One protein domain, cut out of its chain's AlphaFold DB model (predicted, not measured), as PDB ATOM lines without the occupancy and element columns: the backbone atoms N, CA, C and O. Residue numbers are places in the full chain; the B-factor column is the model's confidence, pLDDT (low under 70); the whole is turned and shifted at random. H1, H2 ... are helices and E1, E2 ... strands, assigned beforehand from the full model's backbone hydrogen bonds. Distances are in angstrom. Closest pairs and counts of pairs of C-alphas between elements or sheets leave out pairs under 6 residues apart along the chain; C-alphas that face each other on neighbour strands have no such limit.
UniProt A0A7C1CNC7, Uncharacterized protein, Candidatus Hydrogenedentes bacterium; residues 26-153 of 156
ATOM      1  N   ALA A  26      58.241  33.545   1.126       85.69
ATOM      2  CA  ALA A  26      58.620  32.533   0.141       85.69
ATOM      3  C   ALA A  26      57.693  32.542  -1.088       85.69
ATOM      4  O   ALA A  26      58.176  32.530  -2.222       85.69
ATOM      5  N   ALA A  27      56.372  32.626  -0.878       84.56
ATOM      6  CA  ALA A  27      55.408  32.725  -1.975       84.56
ATOM      7  C   ALA A  27      55.588  34.020  -2.782       84.56
ATOM      8  O   ALA A  27      55.591  33.983  -4.011       84.56
ATOM      9  N   ILE A  28      55.764  35.155  -2.095       79.75
ATOM     10  CA  ILE A  28      56.011  36.456  -2.729       79.75
ATOM     11  C   ILE A  28      57.278  36.409  -3.581       79.75
ATOM     12  O   ILE A  28      57.242  36.803  -4.745       79.75
ATOM     13  N   THR A  29      58.372  35.886  -3.023       82.31
ATOM     14  CA  THR A  29      59.670  35.812  -3.700       82.31
ATOM     15  C   THR A  29      59.550  35.024  -4.993       82.31
ATOM     16  O   THR A  29      59.912  35.542  -6.042       82.31
ATOM     17  N   VAL A  30      58.984  33.813  -4.939       87.44
ATOM     18  CA  VAL A  30      58.844  32.963  -6.128       87.44
ATOM     19  C   VAL A  30      57.975  33.628  -7.193       87.44
ATOM     20  O   VAL A  30      58.347  33.614  -8.363       87.44
ATOM     21  N   ILE A  31      56.854  34.258  -6.819       82.94
ATOM     22  CA  ILE A  31      56.013  34.958  -7.798       82.94
ATOM     23  C   ILE A  31      56.777  36.130  -8.426       82.94
ATOM     24  O   ILE A  31      56.815  36.247  -9.650       82.94
ATOM     25  N   ALA A  32      57.412  36.979  -7.617       79.31
ATOM     26  CA  ALA A  32      58.119  38.158  -8.102       79.31
ATOM     27  C   ALA A  32      59.317  37.791  -8.995       79.31
ATOM     28  O   ALA A  32      59.472  38.364 -10.074       79.31
ATOM     29  N   THR A  33      60.129  36.801  -8.607       81.94
ATOM     30  CA  THR A  33      61.257  36.344  -9.431       81.94
ATOM     31  C   THR A  33      60.779  35.731 -10.737       81.94
ATOM     32  O   THR A  33      61.334  36.046 -11.785       81.94
ATOM     33  N   THR A  34      59.715  34.922 -10.713       82.88
ATOM     34  CA  THR A  34      59.156  34.352 -11.942       82.88
ATOM     35  C   THR A  34      58.606  35.437 -12.871       82.88
ATOM     36  O   THR A  34      58.862  35.376 -14.070       82.88
ATOM     37  N   LEU A  35      57.925  36.466 -12.351       78.38
ATOM     38  CA  LEU A  35      57.474  37.606 -13.161       78.38
ATOM     39  C   LEU A  35      58.653  38.360 -13.802       78.38
ATOM     40  O   LEU A  35      58.595  38.717 -14.978       78.38
ATOM     41  N   ILE A  36      59.749  38.564 -13.065       78.62
ATOM     42  CA  ILE A  36      60.967  39.187 -13.606       78.62
ATOM     43  C   ILE A  36      61.594  38.307 -14.695       78.62
ATOM     44  O   ILE A  36      61.957  38.812 -15.760       78.62
ATOM     45  N   GLU A  37      61.706  36.998 -14.473       83.44
ATOM     46  CA  GLU A  37      62.229  36.049 -15.464       83.44
ATOM     47  C   GLU A  37      61.369  36.029 -16.733       83.44
ATOM     48  O   GLU A  37      61.906  36.056 -17.841       83.44
ATOM     49  N   MET A  38      60.041  36.078 -16.594       77.38
ATOM     50  CA  MET A  38      59.107  36.187 -17.722       77.38
ATOM     51  C   MET A  38      59.373  37.440 -18.565       77.38
ATOM     52  O   MET A  38      59.355  37.368 -19.796       77.38
ATOM     53  N   CYS A  39      59.657  38.574 -17.921       74.56
ATOM     54  CA  CYS A  39      59.931  39.840 -18.601       74.56
ATOM     55  C   CYS A  39      61.333  39.917 -19.228       74.56
ATOM     56  O   CYS A  39      61.531  40.690 -20.162       74.56
ATOM     57  N   THR A  40      62.305  39.151 -18.724       81.94
ATOM     58  CA  THR A  40      63.730  39.301 -19.084       81.94
ATOM     59  C   THR A  40      64.276  38.176 -19.961       81.94
ATOM     60  O   THR A  40      65.104  38.427 -20.834       81.94
ATOM     61  N   VAL A  41      63.823  36.938 -19.752       80.88
ATOM     62  CA  VAL A  41      64.340  35.742 -20.441       80.88
ATOM     63  C   VAL A  41      63.561  35.453 -21.730       80.88
ATOM     64  O   VAL A  41      64.072  34.772 -22.616       80.88
ATOM     65  N   HIS A  42      62.338  35.987 -21.864       76.94
ATOM     66  CA  HIS A  42      61.429  35.746 -22.996       76.94
ATOM     67  C   HIS A  42      61.152  34.253 -23.279       76.94
ATOM     68  O   HIS A  42      60.787  33.877 -24.395       76.94
ATOM     69  N   ASP A  43      61.295  33.389 -22.272       81.81
ATOM     70  CA  ASP A  43      60.947  31.974 -22.371       81.81
ATOM     71  C   ASP A  43      59.445  31.790 -22.135       81.81
ATOM     72  O   ASP A  43      58.942  31.881 -21.011       81.81
ATOM     73  N   MET A  44      58.721  31.486 -23.213       77.06
ATOM     74  CA  MET A  44      57.273  31.291 -23.161       77.06
ATOM     75  C   MET A  44      56.849  30.091 -22.301       77.06
ATOM     76  O   MET A  44      55.701  30.025 -21.869       77.06
ATOM     77  N   THR A  45      57.751  29.149 -22.017       83.38
ATOM     78  CA  THR A  45      57.436  27.990 -21.172       83.38
ATOM     79  C   THR A  45      57.268  28.363 -19.702       83.38
ATOM     80  O   THR A  45      56.640  27.609 -18.959       83.38
ATOM     81  N   LEU A  46      57.775  29.525 -19.270       81.62
ATOM     82  CA  LEU A  46      57.591  30.024 -17.904       81.62
ATOM     83  C   LEU A  46      56.121  30.329 -17.597       81.62
ATOM     84  O   LEU A  46      55.676  30.076 -16.482       81.62
ATOM     85  N   TRP A  47      55.340  30.768 -18.593       77.38
ATOM     86  CA  TRP A  47      53.896  30.998 -18.450       77.38
ATOM     87  C   TRP A  47      53.114  29.733 -18.129       77.38
ATOM     88  O   TRP A  47      52.009  29.830 -17.603       77.38
ATOM     89  N   GLU A  48      53.676  28.564 -18.437       83.31
ATOM     90  CA  GLU A  48      52.991  27.277 -18.379       83.31
ATOM     91  C   GLU A  48      53.309  26.456 -17.121       83.31
ATOM     92  O   GLU A  48      52.676  25.421 -16.900       83.31
ATOM     93  N   LYS A  49      54.243  26.915 -16.279       84.94
ATOM     94  CA  LYS A  49      54.714  26.175 -15.101       84.94
ATOM     95  C   LYS A  49      53.899  26.501 -13.850       84.94
ATOM     96  O   LYS A  49      53.499  27.640 -13.630       84.94
ATOM     97  N   ASP A  50      53.693  25.484 -13.019       90.38
ATOM     98  CA  ASP A  50      53.236  25.672 -11.642       90.38
ATOM     99  C   ASP A  50      54.384  26.254 -10.799       90.38
ATOM    100  O   ASP A  50      55.558  25.945 -11.034       90.38
ATOM    101  N   LEU A  51      54.055  27.077  -9.802       90.38
ATOM    102  CA  LEU A  51      55.056  27.678  -8.915       90.38
ATOM    103  C   LEU A  51      55.191  26.837  -7.654       90.38
ATOM    104  O   LEU A  51      54.210  26.624  -6.950       90.38
ATOM    105  N   ASN A  52      56.401  26.386  -7.341       92.44
ATOM    106  CA  ASN A  52      56.673  25.613  -6.131       92.44
ATOM    107  C   ASN A  52      57.491  26.452  -5.156       92.44
ATOM    108  O   ASN A  52      58.436  27.124  -5.568       92.44
ATOM    109  N   PHE A  53      57.141  26.402  -3.875       92.50
ATOM    110  CA  PHE A  53      57.854  27.121  -2.823       92.50
ATOM    111  C   PHE A  53      57.714  26.402  -1.476       92.50
ATOM    112  O   PHE A  53      56.771  25.643  -1.252       92.50
ATOM    113  N   GLU A  54      58.654  26.654  -0.569       93.31
ATOM    114  CA  GLU A  54      58.603  26.162   0.810       93.31
ATOM    115  C   GLU A  54      57.953  27.225   1.695       93.31
ATOM    116  O   GLU A  54      58.552  28.265   1.968       93.31
ATOM    117  N   HIS A  55      56.712  26.994   2.124       89.75
ATOM    118  CA  HIS A  55      56.037  27.889   3.058       89.75
ATOM    119  C   HIS A  55      56.675  27.772   4.440       89.75
ATOM    120  O   HIS A  55      56.899  26.674   4.945       89.75
ATOM    121  N   GLU A  56      56.841  28.904   5.112       86.88
ATOM    122  CA  GLU A  56      57.568  29.032   6.381       86.88
ATOM    123  C   GLU A  56      56.956  28.237   7.548       86.88
ATOM    124  O   GLU A  56      57.613  28.006   8.557       86.88
ATOM    125  N   GLU A  57      55.712  27.783   7.397       87.00
ATOM    126  CA  GLU A  57      54.914  27.124   8.439       87.00
ATOM    127  C   GLU A  57      54.240  25.865   7.892       87.00
ATOM    128  O   GLU A  57      54.216  24.820   8.536       87.00
ATOM    129  N   LEU A  58      53.706  25.952   6.671       87.56
ATOM    130  CA  LEU A  58      52.921  24.884   6.062       87.56
ATOM    131  C   LEU A  58      53.752  23.906   5.207       87.56
ATOM    132  O   LEU A  58      53.160  22.992   4.621       87.56
ATOM    133  N   GLY A  59      55.073  24.109   5.106       90.50
ATOM    134  CA  GLY A  59      55.993  23.282   4.319       90.50
ATOM    135  C   GLY A  59      55.815  23.434   2.800       90.50
ATOM    136  O   GLY A  59      55.365  24.491   2.348       90.50
ATOM    137  N   PRO A  60      56.111  22.390   2.000       94.75
ATOM    138  CA  PRO A  60      56.071  22.475   0.543       94.75
ATOM    139  C   PRO A  60      54.676  22.847   0.029       94.75
ATOM    140  O   PRO A  60      53.671  22.226   0.404       94.75
ATOM    141  N   LYS A  61      54.605  23.852  -0.847       93.06
ATOM    142  CA  LYS A  61      53.380  24.322  -1.504       93.06
ATOM    143  C   LYS A  61      53.573  24.506  -3.000       93.06
ATOM    144  O   LYS A  61      54.668  24.787  -3.484       93.06
ATOM    145  N   THR A  62      52.454  24.399  -3.713       91.19
ATOM    146  CA  THR A  62      52.378  24.582  -5.160       91.19
ATOM    147  C   THR A  62      51.240  25.544  -5.493       91.19
ATOM    148  O   THR A  62      50.090  25.299  -5.132       91.19
ATOM    149  N   VAL A  63      51.555  26.632  -6.196       88.00
ATOM    150  CA  VAL A  63      50.572  27.478  -6.879       88.00
ATOM    151  C   VAL A  63      50.312  26.864  -8.248       88.00
ATOM    152  O   VAL A  63      51.180  26.883  -9.123       88.00
ATOM    153  N   TYR A  64      49.116  26.314  -8.424       88.12
ATOM    154  CA  TYR A  64      48.695  25.722  -9.689       88.12
ATOM    155  C   TYR A  64      48.180  26.771 -10.668       88.12
ATOM    156  O   TYR A  64      47.598  27.786 -10.275       88.12
ATOM    157  N   ARG A  65      48.312  26.477 -11.960       85.94
ATOM    158  CA  ARG A  65      47.663  27.270 -13.009       85.94
ATOM    159  C   ARG A  65      46.149  27.074 -13.038       85.94
ATOM    160  O   ARG A  65      45.645  25.964 -12.855       85.94
ATOM    161  N   LEU A  66      45.436  28.153 -13.354       85.44
ATOM    162  CA  LEU A  66      43.998  28.108 -13.607       85.44
ATOM    163  C   LEU A  66      43.727  27.337 -14.904       85.44
ATOM    164  O   LEU A  66      44.427  27.496 -15.905       85.44
ATOM    165  N   ARG A  67      42.717  26.469 -14.868       86.62
ATOM    166  CA  ARG A  67      42.259  25.641 -15.990       86.62
ATOM    167  C   ARG A  67      40.740  25.567 -15.946       86.62
ATOM    168  O   ARG A  67      40.150  25.732 -14.882       86.62
ATOM    169  N   GLU A  68      40.106  25.292 -17.076       85.00
ATOM    170  CA  GLU A  68      38.664  25.046 -17.104       85.00
ATOM    171  C   GLU A  68      38.277  23.925 -16.118       85.00
ATOM    172  O   GLU A  68      38.979  22.915 -15.999       85.00
ATOM    173  N   GLY A  69      37.188  24.122 -15.371       84.00
ATOM    174  CA  GLY A  69      36.729  23.173 -14.358       84.00
ATOM    175  C   GLY A  69      37.454  23.277 -13.011       84.00
ATOM    176  O   GLY A  69      37.210  22.445 -12.131       84.00
ATOM    177  N   VAL A  70      38.369  24.243 -12.827       87.94
ATOM    178  CA  VAL A  70      39.084  24.436 -11.553       87.94
ATOM    179  C   VAL A  70      38.183  25.000 -10.449       87.94
ATOM    180  O   VAL A  70      38.487  24.816  -9.274       87.94
ATOM    181  N   GLU A  71      37.040  25.606 -10.785       85.00
ATOM    182  CA  GLU A  71      36.114  26.241  -9.835       85.00
ATOM    183  C   GLU A  71      35.613  25.302  -8.721       85.00
ATOM    184  O   GLU A  71      35.300  25.737  -7.611       85.00
ATOM    185  N   ARG A  72      35.605  23.987  -8.972       80.38
ATOM    186  CA  ARG A  72      35.259  22.954  -7.982       80.38
ATOM    187  C   ARG A  72      36.278  22.817  -6.850       80.38
ATOM    188  O   ARG A  72      35.948  22.280  -5.800       80.38
ATOM    189  N   PHE A  73      37.512  23.268  -7.063       81.94
ATOM    190  CA  PHE A  73      38.576  23.234  -6.059       81.94
ATOM    191  C   PHE A  73      38.634  24.514  -5.219       81.94
ATOM    192  O   PHE A  73      39.375  24.561  -4.244       81.94
ATOM    193  N   PHE A  74      37.829  25.527  -5.557       80.00
ATOM    194  CA  PHE A  74      37.681  26.753  -4.767       80.00
ATOM    195  C   PHE A  74      36.625  26.629  -3.654       80.00
ATOM    196  O   PHE A  74      36.300  27.614  -2.997       80.00
ATOM    197  N   ILE A  75      36.093  25.426  -3.412       77.38
ATOM    198  CA  ILE A  75      35.193  25.154  -2.288       77.38
ATOM    199  C   ILE A  75      36.006  25.213  -0.990       77.38
ATOM    200  O   ILE A  75      36.860  24.364  -0.743       77.38
ATOM    201  N   THR A  76      35.742  26.222  -0.163       70.38
ATOM    202  CA  THR A  76      36.474  26.464   1.092       70.38
ATOM    203  C   THR A  76      35.835  25.791   2.306       70.38
ATOM    204  O   THR A  76      36.537  25.470   3.263       70.38
ATOM    205  N   ASP A  77      34.523  25.532   2.274       71.44
ATOM    206  CA  ASP A  77      33.807  24.839   3.348       71.44
ATOM    207  C   ASP A  77      33.701  23.334   3.071       71.44
ATOM    208  O   ASP A  77      32.749  22.845   2.464       71.44
ATOM    209  N   ILE A  78      34.697  22.588   3.551       66.69
ATOM    210  CA  ILE A  78      34.756  21.125   3.429       66.69
ATOM    211  C   ILE A  78      33.681  20.406   4.264       66.69
ATOM    212  O   ILE A  78      33.379  19.240   4.011       66.69
ATOM    213  N   ASN A  79      33.100  21.082   5.262       75.19
ATOM    214  CA  ASN A  79      32.110  20.486   6.157       75.19
ATOM    215  C   ASN A  79      30.685  20.570   5.596       75.19
ATOM    216  O   ASN A  79      29.769  19.994   6.185       75.19
ATOM    217  N   ASN A  80      30.490  21.249   4.463       76.31
ATOM    218  CA  ASN A  80      29.219  21.303   3.759       76.31
ATOM    219  C   ASN A  80      29.215  20.321   2.570       76.31
ATOM    220  O   ASN A  80      29.591  20.695   1.459       76.31
ATOM    221  N   PRO A  81      28.743  19.071   2.747       68.38
ATOM    222  CA  PRO A  81      28.729  18.063   1.682       68.38
ATOM    223  C   PRO A  81      27.783  18.404   0.518       68.38
ATOM    224  O   PRO A  81      27.830  17.738  -0.513       68.38
ATOM    225  N   GLY A  82      26.912  19.410   0.675       70.81
ATOM    226  CA  GLY A  82      26.062  19.944  -0.389       70.81
ATOM    227  C   GLY A  82      26.676  21.130  -1.139       70.81
ATOM    228  O   GLY A  82      26.041  21.641  -2.062       70.81
ATOM    229  N   ALA A  83      27.871  21.591  -0.752       72.00
ATOM    230  CA  ALA A  83      28.555  22.673  -1.444       72.00
ATOM    231  C   ALA A  83      28.933  22.226  -2.865       72.00
ATOM    232  O   ALA A  83      29.704  21.288  -3.067       72.00
ATOM    233  N   GLY A  84      28.344  22.893  -3.857       73.56
ATOM    234  CA  GLY A  84      28.725  22.756  -5.258       73.56
ATOM    235  C   GLY A  84      29.968  23.579  -5.585       73.56
ATOM    236  O   GLY A  84      30.507  24.288  -4.737       73.56
ATOM    237  N   ALA A  85      30.408  23.507  -6.841       78.88
ATOM    238  CA  ALA A  85      31.479  24.361  -7.337       78.88
ATOM    239  C   ALA A  85      31.164  25.853  -7.128       78.88
ATOM    240  O   ALA A  85      30.005  26.267  -7.207       78.88
ATOM    241  N   VAL A  86      32.205  26.658  -6.890       82.31
ATOM    242  CA  VAL A  86      32.063  28.119  -6.845       82.31
ATOM    243  C   VAL A  86      31.596  28.614  -8.214       82.31
ATOM    244  O   VAL A  86      31.983  28.068  -9.247       82.31
ATOM    245  N   ALA A  87      30.748  29.643  -8.237       84.81
ATOM    246  CA  ALA A  87      30.298  30.229  -9.491       84.81
ATOM    247  C   ALA A  87      31.497  30.788 -10.277       84.81
ATOM    248  O   ALA A  87      32.284  31.579  -9.758       84.81
ATOM    249  N   GLN A  88      31.626  30.416 -11.551       87.38
ATOM    250  CA  GLN A  88      32.687  30.950 -12.414       87.38
ATOM    251  C   GLN A  88      32.597  32.480 -12.557       87.38
ATOM    252  O   GLN A  88      33.623  33.153 -12.640       87.38
ATOM    253  N   SER A  89      31.386  33.034 -12.456       89.44
ATOM    254  CA  SER A  89      31.111  34.474 -12.444       89.44
ATOM    255  C   SER A  89      31.635  35.216 -11.206       89.44
ATOM    256  O   SER A  89      31.508  36.431 -11.133       89.44
ATOM    257  N   SER A  90      32.176  34.520 -10.201       87.81
ATOM    258  CA  SER A  90      32.811  35.144  -9.029       87.81
ATOM    259  C   SER A  90      34.317  34.894  -8.948       87.81
ATOM    260  O   SER A  90      34.968  35.376  -8.025       87.81
ATOM    261  N   LEU A  91      34.895  34.138  -9.887       89.38
ATOM    262  CA  LEU A  91      36.325  33.832  -9.912       89.38
ATOM    263  C   LEU A  91      37.046  34.764 -10.885       89.38
ATOM    264  O   LEU A  91      36.969  34.574 -12.097       89.38
ATOM    265  N   ALA A  92      37.746  35.766 -10.354       90.31
ATOM    266  CA  ALA A  92      38.566  36.670 -11.153       90.31
ATOM    267  C   ALA A  92      39.792  35.938 -11.735       90.31
ATOM    268  O   ALA A  92      40.519  35.257 -11.011       90.31
ATOM    269  N   ILE A  93      40.024  36.100 -13.039       90.56
ATOM    270  CA  ILE A  93      41.126  35.475 -13.794       90.56
ATOM    271  C   ILE A  93      42.166  36.509 -14.225       90.56
ATOM    272  O   ILE A  93      43.364  36.239 -14.216       90.56
ATOM    273  N   MET A  94      41.708  37.693 -14.617       90.00
ATOM    274  CA  MET A  94      42.553  38.804 -15.035       90.00
ATOM    275  C   MET A  94      41.874  40.098 -14.618       90.00
ATOM    276  O   MET A  94      40.650  40.178 -14.574       90.00
ATOM    277  N   HIS A  95      42.653  41.115 -14.297       88.75
ATOM    278  CA  HIS A  95      42.112  42.406 -13.925       88.75
ATOM    279  C   HIS A  95      43.095  43.511 -14.278       88.75
ATOM    280  O   HIS A  95      44.300  43.274 -14.396       88.75
ATOM    281  N   ASP A  96      42.575  44.726 -14.403       84.56
ATOM    282  CA  ASP A  96      43.412  45.914 -14.471       84.56
ATOM    283  C   ASP A  96      44.244  46.020 -13.190       84.56
ATOM    284  O   ASP A  96      43.772  45.738 -12.084       84.56
ATOM    285  N   MET A  97      45.496  46.444 -13.325       76.56
ATOM    286  CA  MET A  97      46.303  46.789 -12.164       76.56
ATOM    287  C   MET A  97      45.734  48.060 -11.521       76.56
ATOM    288  O   MET A  97      45.464  49.042 -12.212       76.56
ATOM    289  N   VAL A  98      45.542  48.044 -10.201       72.88
ATOM    290  CA  VAL A  98      44.995  49.177  -9.439       72.88
ATOM    291  C   VAL A  98      46.010  49.575  -8.376       72.88
ATOM    292  O   VAL A  98      46.421  48.726  -7.588       72.88
ATOM    293  N   GLY A  99      46.425  50.844  -8.351       65.56
ATOM    294  CA  GLY A  99      47.386  51.381  -7.380       65.56
ATOM    295  C   GLY A  99      46.698  52.243  -6.322       65.56
ATOM    296  O   GLY A  99      45.910  53.117  -6.665       65.56
ATOM    297  N   GLY A 100      46.991  52.001  -5.040       55.22
ATOM    298  CA  GLY A 100      46.351  52.699  -3.914       55.22
ATOM    299  C   GLY A 100      46.987  54.037  -3.519       55.22
ATOM    300  O   GLY A 100      46.399  54.772  -2.731       55.22
ATOM    301  N   SER A 101      48.170  54.371  -4.041       53.53
ATOM    302  CA  SER A 101      48.893  55.612  -3.730       53.53
ATOM    303  C   SER A 101      49.828  56.003  -4.879       53.53
ATOM    304  O   SER A 101      49.963  55.263  -5.849       53.53
ATOM    305  N   ILE A 102      50.469  57.166  -4.776       52.44
ATOM    306  CA  ILE A 102      51.683  57.512  -5.522       52.44
ATOM    307  C   ILE A 102      52.719  56.428  -5.213       52.44
ATOM    308  O   ILE A 102      53.111  56.278  -4.058       52.44
ATOM    309  N   VAL A 103      53.124  55.649  -6.216       51.81
ATOM    310  CA  VAL A 103      53.983  54.472  -5.992       51.81
ATOM    311  C   VAL A 103      55.385  54.665  -6.570       51.81
ATOM    312  O   VAL A 103      56.302  53.944  -6.205       51.81
ATOM    313  N   TYR A 104      55.593  55.659  -7.437       46.12
ATOM    314  CA  TYR A 104      56.907  55.923  -8.021       46.12
ATOM    315  C   TYR A 104      57.051  57.402  -8.387       46.12
ATOM    316  O   TYR A 104      56.246  57.899  -9.167       46.12
ATOM    317  N   GLU A 105      58.045  58.107  -7.835       53.31
ATOM    318  CA  GLU A 105      58.406  59.490  -8.224       53.31
ATOM    319  C   GLU A 105      57.205  60.455  -8.395       53.31
ATOM    320  O   GLU A 105      57.058  61.099  -9.431       53.31
ATOM    321  N   ASP A 106      56.297  60.535  -7.414       54.03
ATOM    322  CA  ASP A 106      55.085  61.383  -7.480       54.03
ATOM    323  C   ASP A 106      54.051  60.997  -8.564       54.03
ATOM    324  O   ASP A 106      53.091  61.728  -8.815       54.03
ATOM    325  N   SER A 107      54.183  59.806  -9.161       51.56
ATOM    326  CA  SER A 107      53.272  59.262 -10.172       51.56
ATOM    327  C   SER A 107      52.501  58.021  -9.693       51.56
ATOM    328  O   SER A 107      53.024  57.107  -9.045       51.56
ATOM    329  N   THR A 108      51.202  57.992 -10.004       55.94
ATOM    330  CA  THR A 108      50.345  56.807  -9.871       55.94
ATOM    331  C   THR A 108      50.443  56.000 -11.158       55.94
ATOM    332  O   THR A 108      50.088  56.496 -12.227       55.94
ATOM    333  N   ILE A 109      50.936  54.769 -11.065       55.94
ATOM    334  CA  ILE A 109      51.387  54.011 -12.238       55.94
ATOM    335  C   ILE A 109      50.219  53.372 -13.035       55.94
ATOM    336  O   ILE A 109      50.396  53.038 -14.202       55.94
ATOM    337  N   PHE A 110      49.011  53.233 -12.456       61.69
ATOM    338  CA  PHE A 110      47.884  52.500 -13.073       61.69
ATOM    339  C   PHE A 110      46.487  53.089 -12.773       61.69
ATOM    340  O   PHE A 110      46.358  54.037 -12.000       61.69
ATOM    341  N   ASN A 111      45.447  52.557 -13.441       58.84
ATOM    342  CA  ASN A 111      44.128  53.182 -13.635       58.84
ATOM    343  C   ASN A 111      43.469  53.745 -12.357       58.84
ATOM    344  O   ASN A 111      43.153  53.028 -11.413       58.84
ATOM    345  N   HIS A 112      43.243  55.066 -12.423       56.78
ATOM    346  CA  HIS A 112      42.349  55.953 -11.673       56.78
ATOM    347  C   HIS A 112      41.931  55.492 -10.265       56.78
ATOM    348  O   HIS A 112      40.935  54.792 -10.077       56.78
ATOM    349  N   VAL A 113      42.581  56.068  -9.251       54.59
ATOM    350  CA  VAL A 113      41.920  56.367  -7.975       54.59
ATOM    351  C   VAL A 113      41.501  57.842  -7.996       54.59
ATOM    352  O   VAL A 113      42.353  58.696  -8.242       54.59
ATOM    353  N   PRO A 114      40.205  58.169  -7.792       59.31
ATOM    354  CA  PRO A 114      39.063  57.268  -7.587       59.31
ATOM    355  C   PRO A 114      38.363  56.886  -8.904       59.31
ATOM    356  O   PRO A 114      37.764  57.732  -9.560       59.31
ATOM    357  N   GLY A 115      38.412  55.613  -9.287       73.62
ATOM    358  CA  GLY A 115      37.808  55.118 -10.526       73.62
ATOM    359  C   GLY A 115      37.392  53.660 -10.396       73.62
ATOM    360  O   GLY A 115      36.195  53.381 -10.403       73.62
ATOM    361  N   GLY A 116      38.343  52.747 -10.192       81.81
ATOM    362  CA  GLY A 116      38.110  51.297 -10.226       81.81
ATOM    363  C   GLY A 116      38.880  50.614 -11.357       81.81
ATOM    364  O   GLY A 116      39.718  51.244 -11.995       81.81
ATOM    365  N   GLY A 117      38.593  49.338 -11.610       85.44
ATOM    366  CA  GLY A 117      39.269  48.548 -12.641       85.44
ATOM    367  C   GLY A 117      38.351  47.517 -13.287       85.44
ATOM    368  O   GLY A 117      37.357  47.093 -12.693       85.44
ATOM    369  N   ASN A 118      38.674  47.123 -14.517       91.62
ATOM    370  CA  ASN A 118      37.995  46.016 -15.180       91.62
ATOM    371  C   ASN A 118      38.498  44.683 -14.624       91.62
ATOM    372  O   ASN A 118      39.699  44.499 -14.424       91.62
ATOM    373  N   VAL A 119      37.580  43.746 -14.411       92.25
ATOM    374  CA  VAL A 119      37.871  42.389 -13.941       92.25
ATOM    375  C   VAL A 119      37.239  41.396 -14.909       92.25
ATOM    376  O   VAL A 119      36.035  41.456 -15.148       92.25
ATOM    377  N   LEU A 120      38.055  40.507 -15.473       94.31
ATOM    378  CA  LEU A 120      37.657  39.344 -16.263       94.31
ATOM    379  C   LEU A 120      37.453  38.148 -15.333       94.31
ATOM    380  O   LEU A 120      38.362  37.776 -14.584       94.31
ATOM    381  N   TYR A 121      36.292  37.512 -15.436       94.06
ATOM    382  CA  TYR A 121      35.919  36.342 -14.649       94.06
ATOM    383  C   TYR A 121      36.018  35.046 -15.456       94.06
ATOM    384  O   TYR A 121      36.180  35.054 -16.678       94.06
ATOM    385  N   MET A 122      35.946  33.910 -14.761       92.56
ATOM    386  CA  MET A 122      36.182  32.584 -15.339       92.56
ATOM    387  C   MET A 122      35.134  32.152 -16.372       92.56
ATOM    388  O   MET A 122      35.441  31.360 -17.256       92.56
ATOM    389  N   ASP A 123      33.924  32.697 -16.299       93.06
ATOM    390  CA  ASP A 123      32.866  32.508 -17.302       93.06
ATOM    391  C   ASP A 123      33.041  33.411 -18.546       93.06
ATOM    392  O   ASP A 123      32.220  33.380 -19.463       93.06
ATOM    393  N   GLY A 124      34.104  34.221 -18.586       93.81
ATOM    394  CA  GLY A 124      34.460  35.098 -19.696       93.81
ATOM    395  C   GLY A 124      33.816  36.484 -19.659       93.81
ATOM    396  O   GLY A 124      34.086  37.286 -20.556       93.81
ATOM    397  N   HIS A 125      32.984  36.801 -18.661       96.44
ATOM    398  CA  HIS A 125      32.418  38.145 -18.554       96.44
ATOM    399  C   HIS A 125      33.429  39.137 -17.961       96.44
ATOM    400  O   HIS A 125      34.332  38.767 -17.208       96.44
ATOM    401  N   VAL A 126      33.260  40.418 -18.295       95.50
ATOM    402  CA  VAL A 126      34.039  41.521 -17.723       95.50
ATOM    403  C   VAL A 126      33.101  42.461 -16.979       95.50
ATOM    404  O   VAL A 126      32.088  42.884 -17.539       95.50
ATOM    405  N   SER A 127      33.456  42.813 -15.744       93.62
ATOM    406  CA  SER A 127      32.734  43.806 -14.941       93.62
ATOM    407  C   SER A 127      33.676  44.904 -14.461       93.62
ATOM    408  O   SER A 127      34.840  44.654 -14.149       93.62
ATOM    409  N   PHE A 128      33.163  46.133 -14.384       91.38
ATOM    410  CA  PHE A 128      33.885  47.242 -13.772       91.38
ATOM    411  C   PHE A 128      33.644  47.254 -12.261       91.38
ATOM    412  O   PHE A 128      32.509  47.435 -11.813       91.38
ATOM    413  N   VAL A 129      34.713  47.106 -11.481       88.69
ATOM    414  CA  VAL A 129      34.670  47.079 -10.016       88.69
ATOM    415  C   VAL A 129      35.216  48.398  -9.476       88.69
ATOM    416  O   VAL A 129      36.306  48.831  -9.847       88.69
ATOM    417  N   ARG A 130      34.453  49.070  -8.606       86.38
ATOM    418  CA  ARG A 130      34.857  50.360  -8.026       86.38
ATOM    419  C   ARG A 130      35.919  50.159  -6.956       86.38
ATOM    420  O   ARG A 130      35.789  49.281  -6.108       86.38
ATOM    421  N   TYR A 131      36.922  51.029  -6.950       80.38
ATOM    422  CA  TYR A 131      37.927  51.039  -5.895       80.38
ATOM    423  C   TYR A 131      37.497  51.919  -4.705       80.38
ATOM    424  O   TYR A 131      36.988  53.020  -4.941       80.38
ATOM    425  N   PRO A 132      37.757  51.510  -3.449       80.94
ATOM    426  CA  PRO A 132      38.201  50.181  -3.031       80.94
ATOM    427  C   PRO A 132      37.016  49.302  -2.606       80.94
ATOM    428  O   PRO A 132      36.173  49.730  -1.814       80.94
ATOM    429  N   THR A 133      36.947  48.066  -3.098       81.12
ATOM    430  CA  THR A 133      35.898  47.110  -2.705       81.12
ATOM    431  C   THR A 133      36.475  45.713  -2.482       81.12
ATOM    432  O   THR A 133      37.183  45.490  -1.502       81.12
ATOM    433  N   GLU A 134      36.153  44.771  -3.358       78.62
ATOM    434  CA  GLU A 134      36.517  43.365  -3.261       78.62
ATOM    435  C   GLU A 134      37.764  43.050  -4.082       78.62
ATOM    436  O   GLU A 134      38.151  43.811  -4.971       78.62
ATOM    437  N   PHE A 135      38.403  41.917  -3.787       79.00
ATOM    438  CA  PHE A 135      39.468  41.395  -4.633       79.00
ATOM    439  C   PHE A 135      38.967  41.260  -6.085       79.00
ATOM    440  O   PHE A 135      37.871  40.736  -6.289       79.00
ATOM    441  N   PRO A 136      39.756  41.669  -7.096       81.44
ATOM    442  CA  PRO A 136      41.126  42.202  -7.025       81.44
ATOM    443  C   PRO A 136      41.237  43.740  -6.944       81.44
ATOM    444  O   PRO A 136      42.336  44.278  -7.017       81.44
ATOM    445  N   VAL A 137      40.133  44.470  -6.774       84.25
ATOM    446  CA  VAL A 137      40.079  45.947  -6.715       84.25
ATOM    447  C   VAL A 137      39.895  46.433  -5.262       84.25
ATOM    448  O   VAL A 137      39.044  47.269  -4.946       84.25
ATOM    449  N   CYS A 138      40.711  45.905  -4.348       78.56
ATOM    450  CA  CYS A 138      40.733  46.264  -2.923       78.56
ATOM    451  C   CYS A 138      42.075  46.891  -2.507       78.56
ATOM    452  O   CYS A 138      43.086  46.718  -3.192       78.56
ATOM    453  N   THR A 139      42.108  47.612  -1.377       76.38
ATOM    454  CA  THR A 139      43.322  48.314  -0.908       76.38
ATOM    455  C   THR A 139      44.503  47.379  -0.703       76.38
ATOM    456  O   THR A 139      45.609  47.682  -1.145       76.38
ATOM    457  N   THR A 140      44.270  46.223  -0.088       73.19
ATOM    458  CA  THR A 140      45.320  45.263   0.236       73.19
ATOM    459  C   THR A 140      45.969  44.669  -1.009       73.19
ATOM    460  O   THR A 140      47.195  44.604  -1.081       73.19
ATOM    461  N   TRP A 141      45.175  44.278  -2.013       76.06
ATOM    462  CA  TRP A 141      45.719  43.779  -3.277       76.06
ATOM    463  C   TRP A 141      46.504  44.870  -4.004       76.06
ATOM    464  O   TRP A 141      47.633  44.640  -4.429       76.06
ATOM    465  N   SER A 142      45.941  46.077  -4.075       74.62
ATOM    466  CA  SER A 142      46.628  47.225  -4.657       74.62
ATOM    467  C   SER A 142      47.968  47.494  -3.992       74.62
ATOM    468  O   SER A 142      48.950  47.677  -4.692       74.62
ATOM    469  N   TYR A 143      48.045  47.494  -2.665       71.00
ATOM    470  CA  TYR A 143      49.290  47.774  -1.958       71.00
ATOM    471  C   TYR A 143      50.354  46.706  -2.205       71.00
ATOM    472  O   TYR A 143      51.451  47.047  -2.637       71.00
ATOM    473  N   LEU A 144      50.006  45.427  -2.017       70.31
ATOM    474  CA  LEU A 144      50.935  44.313  -2.217       70.31
ATOM    475  C   LEU A 144      51.525  44.317  -3.623       70.31
ATOM    476  O   LEU A 144      52.711  44.086  -3.785       70.31
ATOM    477  N   TRP A 145      50.711  44.583  -4.643       70.50
ATOM    478  CA  TRP A 145      51.143  44.440  -6.033       70.50
ATOM    479  C   TRP A 145      51.545  45.748  -6.706       70.50
ATOM    480  O   TRP A 145      52.050  45.701  -7.822       70.50
ATOM    481  N   SER A 146      51.349  46.903  -6.062       65.69
ATOM    482  CA  SER A 146      51.667  48.208  -6.653       65.69
ATOM    483  C   SER A 146      53.155  48.439  -6.914       65.69
ATOM    484  O   SER A 146      53.476  49.159  -7.859       65.69
ATOM    485  N   ASP A 147      54.044  47.819  -6.132       61.28
ATOM    486  CA  ASP A 147      55.491  47.908  -6.321       61.28
ATOM    487  C   ASP A 147      56.167  46.533  -6.119       61.28
ATOM    488  O   ASP A 147      56.265  46.031  -4.995       61.28
ATOM    489  N   PRO A 148      56.670  45.897  -7.191       53.06
ATOM    490  CA  PRO A 148      57.384  44.630  -7.083       53.06
ATOM    491  C   PRO A 148      58.735  44.735  -6.347       53.06
ATOM    492  O   PRO A 148      59.227  43.719  -5.856       53.06
ATOM    493  N   LEU A 149      59.334  45.926  -6.218       53.69
ATOM    494  CA  LEU A 149      60.530  46.148  -5.395       53.69
ATOM    495  C   LEU A 149      60.189  46.216  -3.900       53.69
ATOM    496  O   LEU A 149      60.980  45.741  -3.087       53.69
ATOM    497  N   VAL A 150      58.999  46.704  -3.535       55.06
ATOM    498  CA  VAL A 150      58.451  46.570  -2.170       55.06
ATOM    499  C   VAL A 150      58.241  45.086  -1.841       55.06
ATOM    500  O   VAL A 150      58.651  44.627  -0.782       55.06
ATOM    501  N   LEU A 151      57.736  44.276  -2.775       52.72
ATOM    502  CA  LEU A 151      57.610  42.824  -2.567       52.72
ATOM    503  C   LEU A 151      58.950  42.091  -2.381       52.72
ATOM    504  O   LEU A 151      59.014  41.116  -1.634       52.72
ATOM    505  N   LEU A 152      60.017  42.536  -3.052       51.31
ATOM    506  CA  LEU A 152      61.344  41.903  -2.999       51.31
ATOM    507  C   LEU A 152      62.277  42.490  -1.924       51.31
ATOM    508  O   LEU A 152      63.308  41.884  -1.628       51.31
ATOM    509  N   GLY A 153      61.943  43.649  -1.346       49.53
ATOM    510  CA  GLY A 153      62.832  44.417  -0.470       49.53
ATOM    511  C   GLY A 153      62.171  45.153   0.701       49.53
ATOM    512  O   GLY A 153      62.889  45.809   1.449       49.53
TER     513      GLY A 153
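What this domain is: This is residues 26 to 153 of the 156 residues of an uncharacterized protein of Candidatus Hydrogenedentes bacterium (UniProt A0A7C1CNC7). The model is an open frame: H1, H2 and the hairpin of E1 and E2 make one side, and a small sheet of E3, E4 and E5 makes the other, apart from the first. The chain crosses between the sides twice, through the stretch from E2 to H3 and through H4 and H5, with H5 packed on H1; residues 77 to 82 stick out at one end of the long axis and a loop with Glu 105 reaches the other. The printed part has 128 residues with five named helices and five named strands, in the order H1 H2 E1 E2 H3 E3 E4 E5 H4 H5; both sheets, E1 - E2 and E3 - E4 - E5, are antiparallel. The class is mixed, helices and strands, with under half of the residues in named elements. The whole is only just compact, close to loose, with a radius of gyration of the C-alphas of 16.6 A, and elongated, spanning 52 by 33 by 31 A.

Where its parts are: H1, residues 26 to 41, begins at C-alpha 26 (58.620, 32.533, 0.141) and is 21.6 A long. H2 is residues 44 to 48, 7.6 A. E1, residues 51 to 55, is 12.0 A and E2, residues 59 to 63, 13.1 A. H3 is residues 70 to 73, 5.6 A. E3, residues 92 to 95, begins at C-alpha 92 (38.566, 36.670, -11.153) and is 7.3 A long; E4, residues 117 to 121, is 12.8 A and E5, residues 126 to 129, 9.5 A. H4, residues 139 to 146, is 10.1 A, and H5, residues 148 to 153, 8.6 A, ends at C-alpha 153 (62.832, 44.417, -0.470).

How they stand to each other: H1 touches H2 with residues 34 to 38 alone, closest at the C-alphas of Met 38 and Leu 46, 6.3 A. The closest C-alphas of H1 and E1 are those of Ala 26 and His 55, 6.1 A. E1 and E2 form a hairpin, with N 53 and O 61 at 3.0 A. E3, E4 and E5 form a meander, each strand the antiparallel neighbour of the one before; N 93 and O 120 are 2.8 A apart, N 119 and O 127 2.9 A. None of the five helices is on this sheet. H4 and H5 only just touch, only at the corner, with 3 pairs of C-alphas within 8 A, the closest those of Leu 144 and Leu 151, 6.8 A; they are about perpendicular at 83 degrees. H5 touches H1, which touches it with residues 28 to 32 alone, at a steep tilt of 56 degrees, opposite ways; the closest C-alphas are those of Thr 29 and Leu 152, 6.4 A. In H1, H4 and H5 every O i to N i+4 pair is within hydrogen-bond range; H2 has 0 of 1, with 2 of 2 O i to N i+3 pairs, and H3 is too short for an O i to N i+4 pair.

The domain as a whole: The two C-alphas farthest apart are those of Pro 81 and Glu 105, 51.9 A. The printed part has no cut. The links from H3 to E3, 18 residues, and from E3 to E4, 21 residues, are long. Mean pLDDT of the printed part is 78.1; residues 78, 81, 99 to 114 and 146 to 153 are under 70.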